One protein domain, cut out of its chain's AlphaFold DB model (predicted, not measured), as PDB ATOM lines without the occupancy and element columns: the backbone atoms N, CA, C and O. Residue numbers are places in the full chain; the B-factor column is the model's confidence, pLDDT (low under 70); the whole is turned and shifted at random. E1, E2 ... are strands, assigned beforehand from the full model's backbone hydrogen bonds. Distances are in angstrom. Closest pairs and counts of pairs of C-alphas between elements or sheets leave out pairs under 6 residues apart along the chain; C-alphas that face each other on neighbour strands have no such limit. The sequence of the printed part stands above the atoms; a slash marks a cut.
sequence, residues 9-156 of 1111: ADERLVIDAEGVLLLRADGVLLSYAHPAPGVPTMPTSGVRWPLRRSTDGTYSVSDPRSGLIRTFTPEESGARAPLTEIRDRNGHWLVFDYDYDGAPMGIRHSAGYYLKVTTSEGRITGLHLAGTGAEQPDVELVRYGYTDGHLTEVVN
ATOM      1  N   ALA A   9     -26.574 -46.940 -25.240       90.44
ATOM      2  CA  ALA A   9     -27.836 -47.533 -25.693       90.44
ATOM      3  C   ALA A   9     -28.422 -48.556 -24.697       90.44
ATOM      4  O   ALA A   9     -29.584 -48.930 -24.824       90.44
ATOM      5  N   ASP A  10     -27.640 -49.007 -23.707       89.94
ATOM      6  CA  ASP A  10     -28.124 -49.860 -22.619       89.94
ATOM      7  C   ASP A  10     -28.725 -49.028 -21.456       89.94
ATOM      8  O   ASP A  10     -29.343 -49.614 -20.555       89.94
ATOM      9  N   GLU A  11     -28.582 -47.688 -21.463       94.25
ATOM     10  CA  GLU A  11     -29.184 -46.805 -20.453       94.25
ATOM     11  C   GLU A  11     -30.707 -46.945 -20.437       94.25
ATOM     12  O   GLU A  11     -31.396 -46.784 -21.448       94.25
ATOM     13  N   ARG A  12     -31.255 -47.226 -19.254       94.88
ATOM     14  CA  ARG A  12     -32.693 -47.445 -19.081       94.88
ATOM     15  C   ARG A  12     -33.127 -47.284 -17.638       94.88
ATOM     16  O   ARG A  12     -32.329 -47.424 -16.710       94.88
ATOM     17  N   LEU A  13     -34.426 -47.088 -17.457       96.75
ATOM     18  CA  LEU A  13     -35.089 -47.254 -16.172       96.75
ATOM     19  C   LEU A  13     -35.690 -48.656 -16.075       96.75
ATOM     20  O   LEU A  13     -36.336 -49.126 -17.012       96.75
ATOM     21  N   VAL A  14     -35.511 -49.300 -14.927       96.31
ATOM     22  CA  VAL A  14     -36.253 -50.497 -14.515       96.31
ATOM     23  C   VAL A  14     -37.248 -50.076 -13.444       96.31
ATOM     24  O   VAL A  14     -36.886 -49.366 -12.507       96.31
ATOM     25  N   ILE A  15     -38.509 -50.456 -13.621       95.38
ATOM     26  CA  ILE A  15     -39.632 -50.008 -12.799       95.38
ATOM     27  C   ILE A  15     -40.308 -51.246 -12.221       95.38
ATOM     28  O   ILE A  15     -40.768 -52.116 -12.963       95.38
ATOM     29  N   ASP A  16     -40.381 -51.320 -10.898       93.31
ATOM     30  CA  ASP A  16     -41.017 -52.422 -10.180       93.31
ATOM     31  C   ASP A  16     -41.900 -51.898  -9.038       93.31
ATOM     32  O   ASP A  16     -42.352 -50.759  -9.082       93.31
ATOM     33  N   ALA A  17     -42.233 -52.743  -8.060       90.88
ATOM     34  CA  ALA A  17     -43.055 -52.343  -6.919       90.88
ATOM     35  C   ALA A  17     -42.273 -51.579  -5.830       90.88
ATOM     36  O   ALA A  17     -42.899 -50.965  -4.964       90.88
ATOM     37  N   GLU A  18     -40.939 -51.649  -5.832       91.44
ATOM     38  CA  GLU A  18     -40.068 -50.985  -4.858       91.44
ATOM     39  C   GLU A  18     -39.714 -49.563  -5.307       91.44
ATOM     40  O   GLU A  18     -39.602 -48.657  -4.473       91.44
ATOM     41  N   GLY A  19     -39.596 -49.336  -6.616       94.62
ATOM     42  CA  GLY A  19     -39.380 -48.003  -7.155       94.62
ATOM     43  C   GLY A  19     -38.919 -47.976  -8.605       94.62
ATOM     44  O   GLY A  19     -39.453 -48.660  -9.479       94.62
ATOM     45  N   VAL A  20     -37.959 -47.091  -8.872       96.50
ATOM     46  CA  VAL A  20     -37.347 -46.903 -10.190       96.50
ATOM     47  C   VAL A  20     -35.831 -46.982 -10.052       96.50
ATOM     48  O   VAL A  20     -35.242 -46.266  -9.245       96.50
ATOM     49  N   LEU A  21     -35.191 -47.812 -10.864       96.69
ATOM     50  CA  LEU A  21     -33.743 -47.973 -10.923       96.69
ATOM     51  C   LEU A  21     -33.225 -47.450 -12.263       96.69
ATOM     52  O   LEU A  21     -33.595 -47.976 -13.308       96.69
ATOM     53  N   LEU A  22     -32.356 -46.441 -12.244       96.19
ATOM     54  CA  LEU A  22     -31.615 -46.008 -13.428       96.19
ATOM     55  C   LEU A  22     -30.344 -46.840 -13.572       96.19
ATOM     56  O   LEU A  22     -29.501 -46.832 -12.675       96.19
ATOM     57  N   LEU A  23     -30.202 -47.492 -14.722       94.94
ATOM     58  CA  LEU A  23     -28.971 -48.131 -15.164       94.94
ATOM     59  C   LEU A  23     -28.253 -47.163 -16.101       94.94
ATOM     60  O   LEU A  23     -28.806 -46.790 -17.136       94.94
ATOM     61  N   ARG A  24     -27.049 -46.736 -15.720       92.75
ATOM     62  CA  ARG A  24     -26.236 -45.784 -16.485       92.75
ATOM     63  C   ARG A  24     -25.247 -46.511 -17.402       92.75
ATOM     64  O   ARG A  24     -24.900 -47.669 -17.171       92.75
ATOM     65  N   ALA A  25     -24.748 -45.803 -18.416       90.88
ATOM     66  CA  ALA A  25     -23.776 -46.332 -19.373       90.88
ATOM     67  C   ALA A  25     -22.445 -46.753 -18.723       90.88
ATOM     68  O   ALA A  25     -21.741 -47.584 -19.278       90.88
ATOM     69  N   ASP A  26     -22.114 -46.201 -17.553       86.50
ATOM     70  CA  ASP A  26     -20.918 -46.521 -16.763       86.50
ATOM     71  C   ASP A  26     -21.132 -47.683 -15.774       86.50
ATOM     72  O   ASP A  26     -20.269 -47.972 -14.950       86.50
ATOM     73  N   GLY A  27     -22.295 -48.343 -15.820       87.50
ATOM     74  CA  GLY A  27     -22.649 -49.447 -14.928       87.50
ATOM     75  C   GLY A  27     -23.123 -49.007 -13.540       87.50
ATOM     76  O   GLY A  27     -23.510 -49.854 -12.733       87.50
ATOM     77  N   VAL A  28     -23.149 -47.702 -13.248       88.12
ATOM     78  CA  VAL A  28     -23.657 -47.182 -11.974       88.12
ATOM     79  C   VAL A  28     -25.180 -47.272 -11.933       88.12
ATOM     80  O   VAL A  28     -25.883 -46.929 -12.886       88.12
ATOM     81  N   LEU A  29     -25.689 -47.678 -10.772       92.19
ATOM     82  CA  LEU A  29     -27.113 -47.796 -10.494       92.19
ATOM     83  C   LEU A  29     -27.578 -46.664  -9.573       92.19
ATOM     84  O   LEU A  29     -27.010 -46.470  -8.500       92.19
ATOM     85  N   LEU A  30     -28.640 -45.949  -9.954       93.25
ATOM     86  CA  LEU A  30     -29.294 -44.959  -9.088       93.25
ATOM     87  C   LEU A  30     -30.726 -45.397  -8.774       93.25
ATOM     88  O   LEU A  30     -31.539 -45.570  -9.677       93.25
ATOM     89  N   SER A  31     -31.030 -45.570  -7.486       94.50
ATOM     90  CA  SER A  31     -32.340 -46.037  -7.013       94.50
ATOM     91  C   SER A  31     -33.213 -44.875  -6.540       94.50
ATOM     92  O   SER A  31     -32.781 -44.073  -5.707       94.50
ATOM     93  N   TYR A  32     -34.455 -44.827  -7.008       95.75
ATOM     94  CA  TYR A  32     -35.443 -43.785  -6.738       95.75
ATOM     95  C   TYR A  32     -36.732 -44.393  -6.183       95.75
ATOM     96  O   TYR A  32     -37.178 -45.446  -6.631       95.75
ATOM     97  N   ALA A  33     -37.390 -43.680  -5.267       95.00
ATOM     98  CA  ALA A  33     -38.797 -43.947  -4.974       95.00
ATOM     99  C   ALA A  33     -39.669 -43.602  -6.196       95.00
ATOM    100  O   ALA A  33     -39.251 -42.838  -7.069       95.00
ATOM    101  N   HIS A  34     -40.903 -44.112  -6.251       91.62
ATOM    102  CA  HIS A  34     -41.816 -43.759  -7.340       91.62
ATOM    103  C   HIS A  34     -42.114 -42.250  -7.373       91.62
ATOM    104  O   HIS A  34     -42.671 -41.715  -6.408       91.62
ATOM    105  N   PRO A  35     -41.806 -41.554  -8.485       91.06
ATOM    106  CA  PRO A  35     -42.086 -40.132  -8.606       91.06
ATOM    107  C   PRO A  35     -43.584 -39.881  -8.802       91.06
ATOM    108  O   PRO A  35     -44.228 -40.470  -9.677       91.06
ATOM    109  N   ALA A  36     -44.138 -38.937  -8.038       88.50
ATOM    110  CA  ALA A  36     -45.426 -38.342  -8.380       88.50
ATOM    111  C   ALA A  36     -45.288 -37.516  -9.679       88.50
ATOM    112  O   ALA A  36     -44.241 -36.891  -9.883       88.50
ATOM    113  N   PRO A  37     -46.312 -37.471 -10.556       88.19
ATOM    114  CA  PRO A  37     -46.228 -36.712 -11.801       88.19
ATOM    115  C   PRO A  37     -45.811 -35.248 -11.581       88.19
ATOM    116  O   PRO A  37     -46.398 -34.542 -10.763       88.19
ATOM    117  N   GLY A  38     -44.776 -34.800 -12.294       79.81
ATOM    118  CA  GLY A  38     -44.211 -33.447 -12.230       79.81
ATOM    119  C   GLY A  38     -43.297 -33.153 -11.031       79.81
ATOM    120  O   GLY A  38     -42.581 -32.148 -11.054       79.81
ATOM    121  N   VAL A  39     -43.256 -34.015 -10.010       89.44
ATOM    122  CA  VAL A  39     -42.451 -33.805  -8.795       89.44
ATOM    123  C   VAL A  39     -41.055 -34.417  -8.976       89.44
ATOM    124  O   VAL A  39     -40.952 -35.605  -9.289       89.44
ATOM    125  N   PRO A  40     -39.964 -33.648  -8.785       91.56
ATOM    126  CA  PRO A  40     -38.617 -34.198  -8.851       91.56
ATOM    127  C   PRO A  40     -38.366 -35.118  -7.657       91.56
ATOM    128  O   PRO A  40     -38.572 -34.736  -6.508       91.56
ATOM    129  N   THR A  41     -37.886 -36.322  -7.940       94.62
ATOM    130  CA  THR A  41     -37.509 -37.325  -6.947       94.62
ATOM    131  C   THR A  41     -36.008 -37.535  -7.016       94.62
ATOM    132  O   THR A  41     -35.451 -37.781  -8.081       94.62
ATOM    133  N   MET A  42     -35.338 -37.397  -5.880       92.75
ATOM    134  CA  MET A  42     -33.894 -37.586  -5.794       92.75
ATOM    135  C   MET A  42     -33.552 -39.059  -5.568       92.75
ATOM    136  O   MET A  42     -34.354 -39.768  -4.950       92.75
ATOM    137  N   PRO A  43     -32.369 -39.515  -6.008       91.75
ATOM    138  CA  PRO A  43     -31.944 -40.870  -5.722       91.75
ATOM    139  C   PRO A  43     -31.659 -41.025  -4.226       91.75
ATOM    140  O   PRO A  43     -31.322 -40.067  -3.518       91.75
ATOM    141  N   THR A  44     -31.815 -42.255  -3.754       87.50
ATOM    142  CA  THR A  44     -31.596 -42.657  -2.359       87.50
ATOM    143  C   THR A  44     -30.121 -42.561  -1.950       87.50
ATOM    144  O   THR A  44     -29.827 -42.178  -0.817       87.50
ATOM    145  N   SER A  45     -29.201 -42.824  -2.881       81.56
ATOM    146  CA  SER A  45     -27.744 -42.737  -2.717       81.56
ATOM    147  C   SER A  45     -27.056 -42.331  -4.028       81.56
ATOM    148  O   SER A  45     -27.679 -42.347  -5.090       81.56
ATOM    149  N   GLY A  46     -25.768 -41.978  -3.959       81.81
ATOM    150  CA  GLY A  46     -24.961 -41.604  -5.127       81.81
ATOM    151  C   GLY A  46     -25.187 -40.169  -5.619       81.81
ATOM    152  O   GLY A  46     -25.626 -39.292  -4.868       81.81
ATOM    153  N   VAL A  47     -24.855 -39.924  -6.893       83.31
ATOM    154  CA  VAL A  47     -24.943 -38.596  -7.521       83.31
ATOM    155  C   VAL A  47     -26.387 -38.085  -7.564       83.31
ATOM    156  O   VAL A  47     -27.334 -38.823  -7.816       83.31
ATOM    157  N   ARG A  48     -26.571 -36.788  -7.309       87.25
ATOM    158  CA  ARG A  48     -27.877 -36.156  -7.063       87.25
ATOM    159  C   ARG A  48     -28.596 -35.748  -8.356       87.25
ATOM    160  O   ARG A  48     -28.885 -34.573  -8.559       87.25
ATOM    161  N   TRP A  49     -28.887 -36.710  -9.228       91.69
ATOM    162  CA  TRP A  49     -29.628 -36.480 -10.476       91.69
ATOM    163  C   TRP A  49     -31.138 -36.667 -10.271       91.69
ATOM    164  O   TRP A  49     -31.567 -37.805 -10.070       91.69
ATOM    165  N   PRO A  50     -31.963 -35.601 -10.281       93.81
ATOM    166  CA  PRO A  50     -33.402 -35.723 -10.067       93.81
ATOM    167  C   PRO A  50     -34.106 -36.452 -11.218       93.81
ATOM    168  O   PRO A  50     -33.922 -36.114 -12.386       93.81
ATOM    169  N   LEU A  51     -34.985 -37.386 -10.853       96.75
ATOM    170  CA  LEU A  51     -35.919 -38.082 -11.733       96.75
ATOM    171  C   LEU A  51     -37.293 -37.400 -11.686       96.75
ATOM    172  O   LEU A  51     -37.810 -37.097 -10.610       96.75
ATOM    173  N   ARG A  52     -37.929 -37.200 -12.837       96.31
ATOM    174  CA  ARG A  52     -39.317 -36.735 -12.962       96.31
ATOM    175  C   ARG A  52     -40.113 -37.708 -13.815       96.31
ATOM    176  O   ARG A  52     -39.563 -38.347 -14.704       96.31
ATOM    177  N   ARG A  53     -41.420 -37.777 -13.560       95.00
ATOM    178  CA  ARG A  53     -42.384 -38.481 -14.411       95.00
ATOM    179  C   ARG A  53     -43.403 -37.490 -14.956       95.00
ATOM    180  O   ARG A  53     -43.988 -36.726 -14.190       95.00
ATOM    181  N   SER A  54     -43.602 -37.494 -16.260       92.62
ATOM    182  CA  SER A  54     -44.591 -36.686 -16.967       92.62
ATOM    183  C   SER A  54     -45.990 -37.300 -16.856       92.62
ATOM    184  O   SER A  54     -46.163 -38.463 -16.484       92.62
ATOM    185  N   THR A  55     -47.025 -36.523 -17.181       89.50
ATOM    186  CA  THR A  55     -48.424 -36.995 -17.158       89.50
ATOM    187  C   THR A  55     -48.731 -38.036 -18.232       89.50
ATOM    188  O   THR A  55     -49.651 -38.827 -18.053       89.50
ATOM    189  N   ASP A  56     -47.966 -38.043 -19.325       88.56
ATOM    190  CA  ASP A  56     -48.034 -39.043 -20.398       88.56
ATOM    191  C   ASP A  56     -47.292 -40.350 -20.056       88.56
ATOM    192  O   ASP A  56     -47.323 -41.300 -20.831       88.56
ATOM    193  N   GLY A  57     -46.655 -40.415 -18.882       88.81
ATOM    194  CA  GLY A  57     -45.921 -41.581 -18.404       88.81
ATOM    195  C   GLY A  57     -44.431 -41.591 -18.744       88.81
ATOM    196  O   GLY A  57     -43.736 -42.444 -18.199       88.81
ATOM    197  N   THR A  58     -43.925 -40.654 -19.554       94.62
ATOM    198  CA  THR A  58     -42.481 -40.524 -19.825       94.62
ATOM    199  C   THR A  58     -41.707 -40.110 -18.576       94.62
ATOM    200  O   THR A  58     -42.250 -39.473 -17.667       94.62
ATOM    201  N   TYR A  59     -40.430 -40.470 -18.513       96.75
ATOM    202  CA  TYR A  59     -39.538 -40.099 -17.420       96.75
ATOM    203  C   TYR A  59     -38.418 -39.199 -17.926       96.75
ATOM    204  O   TYR A  59     -37.965 -39.347 -19.058       96.75
ATOM    205  N   SER A  60     -37.931 -38.302 -17.072       96.75
ATOM    206  CA  SER A  60     -36.728 -37.525 -17.353       96.75
ATOM    207  C   SER A  60     -35.770 -37.495 -16.169       96.75
ATOM    208  O   SER A  60     -36.188 -37.362 -15.019       96.75
ATOM    209  N   VAL A  61     -34.477 -37.620 -16.458       96.62
ATOM    210  CA  VAL A  61     -33.380 -37.485 -15.497       96.62
ATOM    211  C   VAL A  61     -32.544 -36.285 -15.908       96.62
ATOM    212  O   VAL A  61     -32.041 -36.232 -17.030       96.62
ATOM    213  N   SER A  62     -32.404 -35.309 -15.017       93.94
ATOM    214  CA  SER A  62     -31.588 -34.120 -15.275       93.94
ATOM    215  C   SER A  62     -30.246 -34.237 -14.567       93.94
ATOM    216  O   SER A  62     -30.208 -34.540 -13.378       93.94
ATOM    217  N   ASP A  63     -29.162 -33.935 -15.273       91.50
ATOM    218  CA  ASP A  63     -27.858 -33.671 -14.674       91.50
ATOM    219  C   ASP A  63     -27.726 -32.159 -14.419       91.50
ATOM    220  O   ASP A  63     -27.592 -31.385 -15.373       91.50
ATOM    221  N   PRO A  64     -27.774 -31.695 -13.156       86.19
ATOM    222  CA  PRO A  64     -27.712 -30.268 -12.853       86.19
ATOM    223  C   PRO A  64     -26.394 -29.614 -13.279       86.19
ATOM    224  O   PRO A  64     -26.396 -28.423 -13.581       86.19
ATOM    225  N   ARG A  65     -25.286 -30.372 -13.320       81.94
ATOM    226  CA  ARG A  65     -23.956 -29.837 -13.644       81.94
ATOM    227  C   ARG A  65     -23.805 -29.581 -15.139       81.94
ATOM    228  O   ARG A  65     -23.543 -28.451 -15.528       81.94
ATOM    229  N   SER A  66     -24.018 -30.605 -15.967       84.62
ATOM    230  CA  SER A  66     -23.914 -30.464 -17.428       84.62
ATOM    231  C   SER A  66     -25.126 -29.776 -18.056       84.62
ATOM    232  O   SER A  66     -25.045 -29.253 -19.163       84.62
ATOM    233  N   GLY A  67     -26.274 -29.777 -17.374       90.31
ATOM    234  CA  GLY A  67     -27.530 -29.308 -17.949       90.31
ATOM    235  C   GLY A  67     -28.189 -30.295 -18.906       90.31
ATOM    236  O   GLY A  67     -29.217 -29.951 -19.488       90.31
ATOM    237  N   LEU A  68     -27.639 -31.504 -19.056       94.31
ATOM    238  CA  LEU A  68     -28.216 -32.543 -19.900       94.31
ATOM    239  C   LEU A  68     -29.477 -33.133 -19.266       94.31
ATOM    240  O   LEU A  68     -29.510 -33.480 -18.082       94.31
ATOM    241  N   ILE A  69     -30.502 -33.315 -20.087       96.31
ATOM    242  CA  ILE A  69     -31.748 -33.989 -19.743       96.31
ATOM    243  C   ILE A  69     -31.824 -35.274 -20.557       96.31
ATOM    244  O   ILE A  69     -31.722 -35.256 -21.780       96.31
ATOM    245  N   ARG A  70     -32.004 -36.393 -19.863       97.50
ATOM    246  CA  ARG A  70     -32.217 -37.718 -20.447       97.50
ATOM    247  C   ARG A  70     -33.689 -38.059 -20.351       97.50
ATOM    248  O   ARG A  70     -34.231 -38.016 -19.248       97.50
ATOM    249  N   THR A  71     -34.317 -38.398 -21.464       97.75
ATOM    250  CA  THR A  71     -35.720 -38.806 -21.532       97.75
ATOM    251  C   THR A  71     -35.803 -40.308 -21.745       97.75
ATOM    252  O   THR A  71     -35.116 -40.861 -22.602       97.75
ATOM    253  N   PHE A  72     -36.665 -40.958 -20.971       97.12
ATOM    254  CA  PHE A  72     -36.908 -42.390 -21.019       97.12
ATOM    255  C   PHE A  72     -38.390 -42.645 -21.282       97.12
ATOM    256  O   PHE A  72     -39.260 -42.128 -20.567       97.12
ATOM    257  N   THR A  73     -38.687 -43.461 -22.289       95.25
ATOM    258  CA  THR A  73     -40.066 -43.762 -22.698       95.25
ATOM    259  C   THR A  73     -40.421 -45.187 -22.284       95.25
ATOM    260  O   THR A  73     -39.736 -46.103 -22.726       95.25
ATOM    261  N   PRO A  74     -41.452 -45.410 -21.447       92.62
ATOM    262  CA  PRO A  74     -41.840 -46.760 -21.043       92.62
ATOM    263  C   PRO A  74     -42.266 -47.644 -22.216       92.62
ATOM    264  O   PRO A  74     -42.993 -47.200 -23.103       92.62
ATOM    265  N   GLU A  75     -41.862 -48.910 -22.168       90.06
ATOM    266  CA  GLU A  75     -42.384 -49.973 -23.031       90.06
ATOM    267  C   GLU A  75     -43.852 -50.296 -22.685       90.06
ATOM    268  O   GLU A  75     -44.342 -49.930 -21.613       90.06
ATOM    269  N   GLU A  76     -44.552 -51.055 -23.539       84.31
ATOM    270  CA  GLU A  76     -45.960 -51.443 -23.310       84.31
ATOM    271  C   GLU A  76     -46.191 -52.144 -21.960       84.31
ATOM    272  O   GLU A  76     -47.227 -51.951 -21.324       84.31
ATOM    273  N   SER A  77     -45.217 -52.937 -21.495       83.38
ATOM    274  CA  SER A  77     -45.282 -53.622 -20.198       83.38
ATOM    275  C   SER A  77     -45.204 -52.668 -18.998       83.38
ATOM    276  O   SER A  77     -45.605 -53.034 -17.893       83.38
ATOM    277  N   GLY A  78     -44.649 -51.465 -19.192       81.94
ATOM    278  CA  GLY A  78     -44.373 -50.481 -18.146       81.94
ATOM    279  C   GLY A  78     -43.232 -50.845 -17.187       81.94
ATOM    280  O   GLY A  78     -42.903 -50.034 -16.326       81.94
ATOM    281  N   ALA A  79     -42.617 -52.027 -17.321       89.25
ATOM    282  CA  ALA A  79     -41.553 -52.502 -16.429       89.25
ATOM    283  C   ALA A  79     -40.164 -51.935 -16.777       89.25
ATOM    284  O   ALA A  79     -39.240 -51.979 -15.961       89.25
ATOM    285  N   ARG A  80     -39.994 -51.421 -17.998       92.81
ATOM    286  CA  ARG A  80     -38.751 -50.823 -18.494       92.81
ATOM    287  C   ARG A  80     -39.052 -49.557 -19.282       92.81
ATOM    288  O   ARG A  80     -40.095 -49.462 -19.925       92.81
ATOM    289  N   ALA A  81     -38.127 -48.605 -19.237       94.81
ATOM    290  CA  ALA A  81     -38.141 -47.419 -20.085       94.81
ATOM    291  C   ALA A  81     -36.728 -47.172 -20.644       94.81
ATOM    292  O   ALA A  81     -35.874 -46.694 -19.890       94.81
ATOM    293  N   PRO A  82     -36.439 -47.526 -21.910       94.62
ATOM    294  CA  PRO A  82     -35.155 -47.220 -22.543       94.62
ATOM    295  C   PRO A  82     -34.939 -45.713 -22.717       94.62
ATOM    296  O   PRO A  82     -35.897 -44.936 -22.802       94.62
ATOM    297  N   LEU A  83     -33.669 -45.304 -22.776       96.56
ATOM    298  CA  LEU A  83     -33.265 -43.942 -23.120       96.56
ATOM    299  C   LEU A  83     -33.667 -43.637 -24.564       96.56
ATOM    300  O   LEU A  83     -33.174 -44.279 -25.484       96.56
ATOM    301  N   THR A  84     -34.524 -42.644 -24.779       96.75
ATOM    302  CA  THR A  84     -34.998 -42.257 -26.119       96.75
ATOM    303  C   THR A  84     -34.445 -40.919 -26.581       96.75
ATOM    304  O   THR A  84     -34.328 -40.694 -27.784       96.75
ATOM    305  N   GLU A  85     -34.059 -40.043 -25.652       97.75
ATOM    306  CA  GLU A  85     -33.474 -38.748 -25.987       97.75
ATOM    307  C   GLU A  85     -32.456 -38.286 -24.938       97.75
ATOM    308  O   GLU A  85     -32.690 -38.410 -23.736       97.75
ATOM    309  N   ILE A  86     -31.355 -37.687 -25.387       97.50
ATOM    310  CA  ILE A  86     -30.513 -36.799 -24.578       97.50
ATOM    311  C   ILE A  86     -30.633 -35.405 -25.176       97.50
ATOM    312  O   ILE A  86     -30.464 -35.249 -26.381       97.50
ATOM    313  N   ARG A  87     -30.894 -34.396 -24.351       96.88
ATOM    314  CA  ARG A  87     -31.047 -33.007 -24.784       96.88
ATOM    315  C   ARG A  87     -30.271 -32.066 -23.876       96.88
ATOM    316  O   ARG A  87     -30.284 -32.245 -22.660       96.88
ATOM    317  N   ASP A  88     -29.627 -31.061 -24.450       94.25
ATOM    318  CA  ASP A  88     -28.975 -29.997 -23.685       94.25
ATOM    319  C   ASP A  88     -29.874 -28.759 -23.501       94.25
ATOM    320  O   ASP A  88     -31.026 -28.710 -23.942       94.25
ATOM    321  N   ARG A  89     -29.352 -27.729 -22.828       92.44
ATOM    322  CA  ARG A  89     -30.092 -26.485 -22.558       92.44
ATOM    323  C   ARG A  89     -30.318 -25.616 -23.800       92.44
ATOM    324  O   ARG A  89     -31.236 -24.798 -23.788       92.44
ATOM    325  N   ASN A  90     -29.515 -25.795 -24.848       92.56
ATOM    326  CA  ASN A  90     -29.653 -25.107 -26.132       92.56
ATOM    327  C   ASN A  90     -30.626 -25.829 -27.079       92.56
ATOM    328  O   ASN A  90     -30.997 -25.306 -28.129       92.56
ATOM    329  N   GLY A  91     -31.099 -27.013 -26.685       91.81
ATOM    330  CA  GLY A  91     -32.039 -27.814 -27.450       91.81
ATOM    331  C   GLY A  91     -31.374 -28.731 -28.472       91.81
ATOM    332  O   GLY A  91     -32.110 -29.368 -29.232       91.81
ATOM    333  N   HIS A  92     -30.043 -28.850 -28.472       93.06
ATOM    334  CA  HIS A  92     -29.346 -29.904 -29.202       93.06
ATOM    335  C   HIS A  92     -29.733 -31.257 -28.619       93.06
ATOM    336  O   HIS A  92     -29.926 -31.391 -27.407       93.06
ATOM    337  N   TRP A  93     -29.893 -32.253 -29.485       95.25
ATOM    338  CA  TRP A  93     -30.408 -33.548 -29.065       95.25
ATOM    339  C   TRP A  93     -29.717 -34.723 -29.746       95.25
ATOM    340  O   TRP A  93     -29.268 -34.645 -30.891       95.25
ATOM    341  N   LEU A  94     -29.706 -35.834 -29.018       96.75
ATOM    342  CA  LEU A  94     -29.479 -37.187 -29.500       96.75
ATOM    343  C   LEU A  94     -30.783 -37.961 -29.330       96.75
ATOM    344  O   LEU A  94     -31.306 -38.008 -28.223       96.75
ATOM    345  N   VAL A  95     -31.296 -38.567 -30.396       97.62
ATOM    346  CA  VAL A  95     -32.482 -39.434 -30.363       97.62
ATOM    347  C   VAL A  95     -32.054 -40.858 -30.665       97.62
ATOM    348  O   VAL A  95     -31.317 -41.096 -31.622       97.62
ATOM    349  N   PHE A  96     -32.529 -41.787 -29.845       96.69
ATOM    350  CA  PHE A  96     -32.224 -43.209 -29.929       96.69
ATOM    351  C   PHE A  96     -33.427 -43.931 -30.530       96.69
ATOM    352  O   PHE A  96     -34.537 -43.863 -30.000       96.69
ATOM    353  N   ASP A  97     -33.198 -44.604 -31.652       94.12
ATOM    354  CA  ASP A  97     -34.200 -45.395 -32.353       94.12
ATOM    355  C   ASP A  97     -34.097 -46.855 -31.919       94.12
ATOM    356  O   ASP A  97     -32.998 -47.406 -31.866       94.12
ATOM    357  N   TYR A  98     -35.241 -47.485 -31.666       91.88
ATOM    358  CA  TYR A  98     -35.349 -48.898 -31.309       91.88
ATOM    359  C   TYR A  98     -36.351 -49.597 -32.231       91.88
ATOM    360  O   TYR A  98     -37.284 -48.962 -32.731       91.88
ATOM    361  N   ASP A  99     -36.164 -50.895 -32.459       88.50
ATOM    362  CA  ASP A  99     -37.156 -51.729 -33.136       88.50
ATOM    363  C   ASP A  99     -38.323 -52.113 -32.201       88.50
ATOM    364  O   ASP A  99     -38.392 -51.690 -31.046       88.50
ATOM    365  N   TYR A 100     -39.278 -52.898 -32.715       82.69
ATOM    366  CA  TYR A 100     -40.454 -53.337 -31.950       82.69
ATOM    367  C   TYR A 100     -40.094 -54.196 -30.726       82.69
ATOM    368  O   TYR A 100     -40.811 -54.163 -29.728       82.69
ATOM    369  N   ASP A 101     -38.980 -54.928 -30.791       81.00
ATOM    370  CA  ASP A 101     -38.503 -55.800 -29.716       81.00
ATOM    371  C   ASP A 101     -37.576 -55.050 -28.731       81.00
ATOM    372  O   ASP A 101     -37.072 -55.641 -27.772       81.00
ATOM    373  N   GLY A 102     -37.369 -53.742 -28.938       83.00
ATOM    374  CA  GLY A 102     -36.572 -52.867 -28.079       83.00
ATOM    375  C   GLY A 102     -35.069 -52.891 -28.365       83.00
ATOM    376  O   GLY A 102     -34.293 -52.386 -27.552       83.00
ATOM    377  N   ALA A 103     -34.620 -53.459 -29.489       89.00
ATOM    378  CA  ALA A 103     -33.211 -53.444 -29.872       89.00
ATOM    379  C   ALA A 103     -32.837 -52.109 -30.551       89.00
ATOM    380  O   ALA A 103     -33.594 -51.614 -31.389       89.00
ATOM    381  N   PRO A 104     -31.676 -51.507 -30.232       92.81
ATOM    382  CA  PRO A 104     -31.283 -50.215 -30.789       92.81
ATOM    383  C   PRO A 104     -30.988 -50.315 -32.290       92.81
ATOM    384  O   PRO A 104     -30.187 -51.139 -32.724       92.81
ATOM    385  N   MET A 105     -31.594 -49.439 -33.084       94.38
ATOM    386  CA  MET A 105     -31.424 -49.350 -34.538       94.38
ATOM    387  C   MET A 105     -30.524 -48.190 -34.968       94.38
ATOM    388  O   MET A 105     -29.908 -48.235 -36.037       94.38
ATOM    389  N   GLY A 106     -30.442 -47.131 -34.166       95.38
ATOM    390  CA  GLY A 106     -29.665 -45.964 -34.541       95.38
ATOM    391  C   GLY A 106     -29.684 -44.831 -33.526       95.38
ATOM    392  O   GLY A 106     -30.524 -44.789 -32.632       95.38
ATOM    393  N   ILE A 107     -28.740 -43.905 -33.678       96.25
ATOM    394  CA  ILE A 107     -28.632 -42.685 -32.877       96.25
ATOM    395  C   ILE A 107     -28.547 -41.500 -33.834       96.25
ATOM    396  O   ILE A 107     -27.624 -41.407 -34.648       96.25
ATOM    397  N   ARG A 108     -29.517 -40.592 -33.753       95.44
ATOM    398  CA  ARG A 108     -29.605 -39.387 -34.582       95.44
ATOM    399  C   ARG A 108     -29.213 -38.167 -33.769       95.44
ATOM    400  O   ARG A 108     -29.707 -37.990 -32.662       95.44
ATOM    401  N   HIS A 109     -28.375 -37.311 -34.334       93.50
ATOM    402  CA  HIS A 109     -27.996 -36.033 -33.744       93.50
ATOM    403  C   HIS A 109     -28.739 -34.880 -34.425       93.50
ATOM    404  O   HIS A 109     -28.933 -34.895 -35.644       93.50
ATOM    405  N   SER A 110     -29.080 -33.834 -33.671       93.25
ATOM    406  CA  SER A 110     -29.768 -32.640 -34.186       93.25
ATOM    407  C   SER A 110     -29.030 -31.919 -35.322       93.25
ATOM    408  O   SER A 110     -29.660 -31.191 -36.084       93.25
ATOM    409  N   ALA A 111     -27.718 -32.139 -35.465       88.44
ATOM    410  CA  ALA A 111     -26.902 -31.588 -36.554       88.44
ATOM    411  C   ALA A 111     -26.894 -32.424 -37.848       88.44
ATOM    412  O   ALA A 111     -26.227 -32.047 -38.807       88.44
ATOM    413  N   GLY A 112     -27.595 -33.561 -37.887       87.38
ATOM    414  CA  GLY A 112     -27.683 -34.422 -39.071       87.38
ATOM    415  C   GLY A 112     -26.748 -35.634 -39.080       87.38
ATOM    416  O   GLY A 112     -26.817 -36.419 -40.022       87.38
ATOM    417  N   TYR A 113     -25.924 -35.843 -38.043       89.94
ATOM    418  CA  TYR A 113     -25.195 -37.107 -37.890       89.94
ATOM    419  C   TYR A 113     -26.166 -38.244 -37.579       89.94
ATOM    420  O   TYR A 113     -27.089 -38.089 -36.773       89.94
ATOM    421  N   TYR A 114     -25.930 -39.399 -38.193       93.38
ATOM    422  CA  TYR A 114     -26.698 -40.603 -37.929       93.38
ATOM    423  C   TYR A 114     -25.759 -41.794 -37.774       93.38
ATOM    424  O   TYR A 114     -25.059 -42.175 -38.710       93.38
ATOM    425  N   LEU A 115     -25.747 -42.373 -36.578       95.31
ATOM    426  CA  LEU A 115     -25.058 -43.618 -36.292       95.31
ATOM    427  C   LEU A 115     -26.056 -44.762 -36.459       95.31
ATOM    428  O   LEU A 115     -26.988 -44.889 -35.670       95.31
ATOM    429  N   LYS A 116     -25.874 -45.589 -37.483       95.81
ATOM    430  CA  LYS A 116     -26.653 -46.810 -37.694       95.81
ATOM    431  C   LYS A 116     -26.119 -47.908 -36.786       95.81
ATOM    432  O   LYS A 116     -24.914 -48.164 -36.749       95.81
ATOM    433  N   VAL A 117     -27.027 -48.581 -36.096       96.25
ATOM    434  CA  VAL A 117     -26.717 -49.694 -35.204       96.25
ATOM    435  C   VAL A 117     -27.270 -50.962 -35.840       96.25
ATOM    436  O   VAL A 117     -28.446 -51.041 -36.186       96.25
ATOM    437  N   THR A 118     -26.407 -51.953 -36.036       96.12
ATOM    438  CA  THR A 118     -26.837 -53.298 -36.435       96.12
ATOM    439  C   THR A 118     -26.971 -54.157 -35.194       96.12
ATOM    440  O   THR A 118     -26.132 -54.068 -34.292       96.12
ATOM    441  N   THR A 119     -28.014 -54.979 -35.138       95.12
ATOM    442  CA  THR A 119     -28.290 -55.858 -34.002       95.12
ATOM    443  C   THR A 119     -28.591 -57.282 -34.452       95.12
ATOM    444  O   THR A 119     -29.067 -57.531 -35.560       95.12
ATOM    445  N   SER A 120     -28.312 -58.240 -33.571       93.19
ATOM    446  CA  SER A 120     -28.715 -59.638 -33.704       93.19
ATOM    447  C   SER A 120     -28.995 -60.208 -32.317       93.19
ATOM    448  O   SER A 120     -28.232 -59.959 -31.385       93.19
ATOM    449  N   GLU A 121     -30.113 -60.923 -32.159       88.69
ATOM    450  CA  GLU A 121     -30.567 -61.469 -30.865       88.69
ATOM    451  C   GLU A 121     -30.589 -60.424 -29.725       88.69
ATOM    452  O   GLU A 121     -30.193 -60.703 -28.593       88.69
ATOM    453  N   GLY A 122     -30.995 -59.186 -30.031       85.00
ATOM    454  CA  GLY A 122     -31.036 -58.083 -29.061       85.00
ATOM    455  C   GLY A 122     -29.664 -57.529 -28.642       85.00
ATOM    456  O   GLY A 122     -29.587 -56.764 -27.682       85.00
ATOM    457  N   ARG A 123     -28.571 -57.891 -29.329       91.56
ATOM    458  CA  ARG A 123     -27.207 -57.385 -29.074       91.56
ATOM    459  C   ARG A 123     -26.710 -56.557 -30.250       91.56
ATOM    460  O   ARG A 123     -26.976 -56.905 -31.394       91.56
ATOM    461  N   ILE A 124     -25.948 -55.498 -29.979       94.94
ATOM    462  CA  ILE A 124     -25.323 -54.671 -31.019       94.94
ATOM    463  C   ILE A 124     -24.187 -55.454 -31.679       94.94
ATOM    464  O   ILE A 124     -23.238 -55.846 -31.006       94.94
ATOM    465  N   THR A 125     -24.258 -55.657 -32.991       96.50
ATOM    466  CA  THR A 125     -23.244 -56.356 -33.795       96.50
ATOM    467  C   THR A 125     -22.325 -55.412 -34.556       96.50
ATOM    468  O   THR A 125     -21.273 -55.841 -35.008       96.50
ATOM    469  N   GLY A 126     -22.668 -54.131 -34.679       96.38
ATOM    470  CA  GLY A 126     -21.791 -53.158 -35.324       96.38
ATOM    471  C   GLY A 126     -22.387 -51.762 -35.411       96.38
ATOM    472  O   GLY A 126     -23.612 -51.601 -35.436       96.38
ATOM    473  N   LEU A 127     -21.506 -50.768 -35.472       96.38
ATOM    474  CA  LEU A 127     -21.829 -49.349 -35.582       96.38
ATOM    475  C   LEU A 127     -21.337 -48.818 -36.925       96.38
ATOM    476  O   LEU A 127     -20.201 -49.080 -37.316       96.38
ATOM    477  N   HIS A 128     -22.177 -48.041 -37.604       96.25
ATOM    478  CA  HIS A 128     -21.844 -47.448 -38.893       96.25
ATOM    479  C   HIS A 128     -22.203 -45.969 -38.892       96.25
ATOM    480  O   HIS A 128     -23.330 -45.601 -38.560       96.25
ATOM    481  N   LEU A 129     -21.276 -45.112 -39.303       95.12
ATOM    482  CA  LEU A 129     -21.607 -43.724 -39.591       95.12
ATOM    483  C   LEU A 129     -22.350 -43.672 -40.924       95.12
ATOM    484  O   LEU A 129     -21.831 -44.120 -41.947       95.12
ATOM    485  N   ALA A 130     -23.572 -43.148 -40.909       92.69
ATOM    486  CA  ALA A 130     -24.397 -43.086 -42.100       92.69
ATOM    487  C   ALA A 130     -23.812 -42.126 -43.138       92.69
ATOM    488  O   ALA A 130     -23.475 -40.976 -42.847       92.69
ATOM    489  N   GLY A 131     -23.756 -42.610 -44.368       84.25
ATOM    490  CA  GLY A 131     -23.389 -41.844 -45.537       84.25
ATOM    491  C   GLY A 131     -24.467 -40.855 -45.986       84.25
ATOM    492  O   GLY A 131     -25.654 -41.028 -45.697       84.25
ATOM    493  N   THR A 132     -24.078 -39.830 -46.751       75.31
ATOM    494  CA  THR A 132     -25.016 -38.838 -47.320       75.31
ATOM    495  C   THR A 132     -25.511 -39.196 -48.731       75.31
ATOM    496  O   THR A 132     -26.321 -38.466 -49.302       75.31
ATOM    497  N   GLY A 133     -25.073 -40.326 -49.307       67.75
ATOM    498  CA  GLY A 133     -25.512 -40.796 -50.627       67.75
ATOM    499  C   GLY A 133     -24.561 -41.820 -51.255       67.75
ATOM    500  O   GLY A 133     -23.677 -42.345 -50.595       67.75
ATOM    501  N   ALA A 134     -24.707 -42.097 -52.557       64.88
ATOM    502  CA  ALA A 134     -23.849 -43.067 -53.256       64.88
ATOM    503  C   ALA A 134     -22.359 -42.656 -53.314       64.88
ATOM    504  O   ALA A 134     -21.494 -43.518 -53.434       64.88
ATOM    505  N   GLU A 135     -22.061 -41.354 -53.217       68.56
ATOM    506  CA  GLU A 135     -20.690 -40.812 -53.206       68.56
ATOM    507  C   GLU A 135     -20.036 -40.815 -51.812       68.56
ATOM    508  O   GLU A 135     -18.819 -40.698 -51.701       68.56
ATOM    509  N   GLN A 136     -20.827 -40.961 -50.747       74.38
ATOM    510  CA  GLN A 136     -20.363 -41.101 -49.366       74.38
ATOM    511  C   GLN A 136     -21.142 -42.262 -48.752       74.38
ATOM    512  O   GLN A 136     -22.205 -42.005 -48.188       74.38
ATOM    513  N   PRO A 137     -20.700 -43.521 -48.932       86.50
ATOM    514  CA  PRO A 137     -21.387 -44.680 -48.376       86.50
ATOM    515  C   PRO A 137     -21.295 -44.700 -46.846       86.50
ATOM    516  O   PRO A 137     -20.530 -43.947 -46.245       86.50
ATOM    517  N   ASP A 138     -22.070 -45.584 -46.219       91.75
ATOM    518  CA  ASP A 138     -21.929 -45.851 -44.790       91.75
ATOM    519  C   ASP A 138     -20.506 -46.339 -44.478       91.75
ATOM    520  O   ASP A 138     -19.958 -47.177 -45.199       91.75
ATOM    521  N   VAL A 139     -19.924 -45.833 -43.392       94.38
ATOM    522  CA  VAL A 139     -18.599 -46.240 -42.911       94.38
ATOM    523  C   VAL A 139     -18.787 -47.120 -41.681       94.38
ATOM    524  O   VAL A 139     -19.297 -46.647 -40.667       94.38
ATOM    525  N   GLU A 140     -18.397 -48.392 -41.762       95.50
ATOM    526  CA  GLU A 140     -18.335 -49.272 -40.588       95.50
ATOM    527  C   GLU A 140     -17.256 -48.751 -39.630       95.50
ATOM    528  O   GLU A 140     -16.104 -48.571 -40.019       95.50
ATOM    529  N   LEU A 141     -17.652 -48.459 -38.392       95.75
ATOM    530  CA  LEU A 141     -16.760 -47.933 -37.359       95.75
ATOM    531  C   LEU A 141     -16.149 -49.064 -36.543       95.75
ATOM    532  O   LEU A 141     -14.962 -49.070 -36.236       95.75
ATOM    533  N   VAL A 142     -17.006 -50.005 -36.155       96.38
ATOM    534  CA  VAL A 142     -16.652 -51.123 -35.293       96.38
ATOM    535  C   VAL A 142     -17.683 -52.231 -35.447       96.38
ATOM    536  O   VAL A 142     -18.881 -51.966 -35.583       96.38
ATOM    537  N   ARG A 143     -17.217 -53.476 -35.381       97.69
ATOM    538  CA  ARG A 143     -18.035 -54.690 -35.405       97.69
ATOM    539  C   ARG A 143     -17.778 -55.531 -34.162       97.69
ATOM    540  O   ARG A 143     -16.648 -55.622 -33.690       97.69
ATOM    541  N   TYR A 144     -18.824 -56.167 -33.655       97.75
ATOM    542  CA  TYR A 144     -18.809 -56.936 -32.415       97.75
ATOM    543  C   TYR A 144     -19.168 -58.401 -32.669       97.75
ATOM    544  O   TYR A 144     -20.168 -58.698 -33.326       97.75
ATOM    545  N   GLY A 145     -18.357 -59.311 -32.132       97.12
ATOM    546  CA  GLY A 145     -18.574 -60.757 -32.170       97.12
ATOM    547  C   GLY A 145     -18.952 -61.307 -30.797       97.12
ATOM    548  O   GLY A 145     -18.470 -60.818 -29.775       97.12
ATOM    549  N   TYR A 146     -19.800 -62.336 -30.779       96.56
ATOM    550  CA  TYR A 146     -20.317 -62.932 -29.548       96.56
ATOM    551  C   TYR A 146     -20.251 -64.459 -29.583       96.56
ATOM    552  O   TYR A 146     -20.508 -65.065 -30.621       96.56
ATOM    553  N   THR A 147     -20.002 -65.069 -28.424       94.56
ATOM    554  CA  THR A 147     -20.142 -66.518 -28.187       94.56
ATOM    555  C   THR A 147     -20.916 -66.723 -26.890       94.56
ATOM    556  O   THR A 147     -20.631 -66.051 -25.900       94.56
ATOM    557  N   ASP A 148     -21.947 -67.574 -26.903       91.69
ATOM    558  CA  ASP A 148     -22.841 -67.826 -25.756       91.69
ATOM    559  C   ASP A 148     -23.408 -66.545 -25.103       91.69
ATOM    560  O   ASP A 148     -23.735 -66.487 -23.921       91.69
ATOM    561  N   GLY A 149     -23.535 -65.482 -25.903       91.75
ATOM    562  CA  GLY A 149     -24.039 -64.177 -25.488       91.75
ATOM    563  C   GLY A 149     -23.032 -63.231 -24.832       91.75
ATOM    564  O   GLY A 149     -23.407 -62.088 -24.556       91.75
ATOM    565  N   HIS A 150     -21.783 -63.653 -24.638       94.56
ATOM    566  CA  HIS A 150     -20.675 -62.808 -24.187       94.56
ATOM    567  C   HIS A 150     -19.973 -62.145 -25.373       94.56
ATOM    568  O   HIS A 150     -19.819 -62.764 -26.425       94.56
ATOM    569  N   LEU A 151     -19.556 -60.885 -25.214       96.25
ATOM    570  CA  LEU A 151     -18.778 -60.156 -26.219       96.25
ATOM    571  C   LEU A 151     -17.368 -60.747 -26.286       96.25
ATOM    572  O   LEU A 151     -16.613 -60.600 -25.329       96.25
ATOM    573  N   THR A 152     -17.010 -61.392 -27.391       96.94
ATOM    574  CA  THR A 152     -15.718 -62.080 -27.560       96.94
ATOM    575  C   THR A 152     -14.785 -61.395 -28.546       96.94
ATOM    576  O   THR A 152     -13.593 -61.678 -28.525       96.94
ATOM    577  N   GLU A 153     -15.296 -60.519 -29.416       97.69
ATOM    578  CA  GLU A 153     -14.487 -59.804 -30.408       97.69
ATOM    579  C   GLU A 153     -14.971 -58.360 -30.595       97.69
ATOM    580  O   GLU A 153     -16.173 -58.114 -30.705       97.69
ATOM    581  N   VAL A 154     -14.033 -57.420 -30.703       97.69
ATOM    582  CA  VAL A 154     -14.254 -56.033 -31.143       97.69
ATOM    583  C   VAL A 154     -13.303 -55.748 -32.305       97.69
ATOM    584  O   VAL A 154     -12.088 -55.663 -32.119       97.69
ATOM    585  N   VAL A 155     -13.839 -55.579 -33.510       98.00
ATOM    586  CA  VAL A 155     -13.071 -55.360 -34.744       98.00
ATOM    587  C   VAL A 155     -13.213 -53.902 -35.175       98.00
ATOM    588  O   VAL A 155     -14.335 -53.449 -35.387       98.00
ATOM    589  N   ASN A 156     -12.096 -53.180 -35.289       95.25
ATOM    590  CA  ASN A 156     -12.046 -51.797 -35.786       95.25
ATOM    591  C   ASN A 156     -11.737 -51.772 -37.300       95.25
ATOM    592  O   ASN A 156     -11.789 -52.813 -37.965       95.25
TER     593      ASN A 156
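This is residues 9 to 156 of the 1111 residues of the protein "RHS repeat-associated protein" of Kitasatospora kifunensis (UniProt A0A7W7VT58). A long, strongly twisted wall of antiparallel strands, E4 to E13 in chain order, forks at E7: on one side of the fork the wall goes on as E6, E5 and E4, and on the other a small three-strand sheet, E1 to E3, joins it along the first residues of E7. From E7 the two branches, E1 to E3 and E6 to E4, run on one over the other, with the centres of E1 and E6 11.8 A apart and those of E3 and E4 12.3 A, and the long stretch of residues 33 to 50 links their edge strands E3 and E4; E12 and E13 make the opposite end of the wall. The printed part has 148 residues with no named helix and thirteen named strands, E1 to E13 in that order along the chain, in one branched antiparallel sheet. The class is all strand, though under half of the residues, 72 of 148, are in named elements. The whole is compact, with a radius of gyration of the C-alphas of 16.8 A, and spans 50 by 41 by 28 A.

Find C-alpha 12 at (-32.693, -47.445, -19.081), where E1 begins; it covers residues 12 to 15. E2, residues 20 to 23, and E3, residues 29 to 32, follow. After the long stretch come E4, residues 51 to 53, E5, residues 59 to 62, and E6, residues 69 to 72. Look next at C-alpha 80 at (-38.751, -50.823, -18.494): from there E7 runs 20.4 A through residues 80 to 87. E8 is residues 93 to 98, 16.3 A long, and E9 residues 104 to 109, 14.9 A. E10, residues 114 to 120, is 19.6 A long, and E11, residues 123 to 129, is 18.1 A. E12, residues 139 to 147, is the longest strand by residues and measures 25.1 A. E13, residues 150 to 155, runs 15.0 A and ends at C-alpha 155 at (-13.071, -55.360, -34.744).

Begin at E7, which has three neighbours and pairs in a staggered way: with E1 over residues 80 to 82, with E6 over 83 to 87 and with E8 over 85 to 87. E1 and E7 are antiparallel at 141 degrees, with N 13 and O 81 2.9 A apart, within hydrogen-bond range. E1, E2 and E3 form a meander, each strand the antiparallel neighbour of the one before; look at N 14 and O 21, 2.8 A apart, and N 22 and O 30, 2.8 A. E4 to E13 form a second meander. In it, E6 and E7 have N 71 and O 85 at 2.8 A, and E4 and E5 have N 52 and O 60 at 2.8 A. The closest C-alphas of the edge strands E3 and E4 are those of Tyr 32 and Leu 51, 7.6 A apart. Going the other way from E7, the hairpin E7 and E8 has N 94 and O 86 at 2.8 A, and E9 and E10 stand at 173 degrees, with N 107 and O 115 at 2.8 A. E12 pairs with E11 over residues 139 to 143 and with E13 over 143 to 147; N 141 and O 127 are 2.8 A apart, and N 155 and O 143 2.8 A. E13 is an edge strand, and E3 and E13 are apart.

The two C-alphas farthest apart are those of Glu 18 and Glu 135, 53.1 A. The printed part has no cut, and its first and last C-alphas, of Ala 9 and Asn 156, are 19.2 A apart. The link from E3 to E4, with 18 residues between them, is long. The mean pLDDT of the printed part is 91.8; look for values under 70 at residues 133 to 135, in the link from E11 to E12.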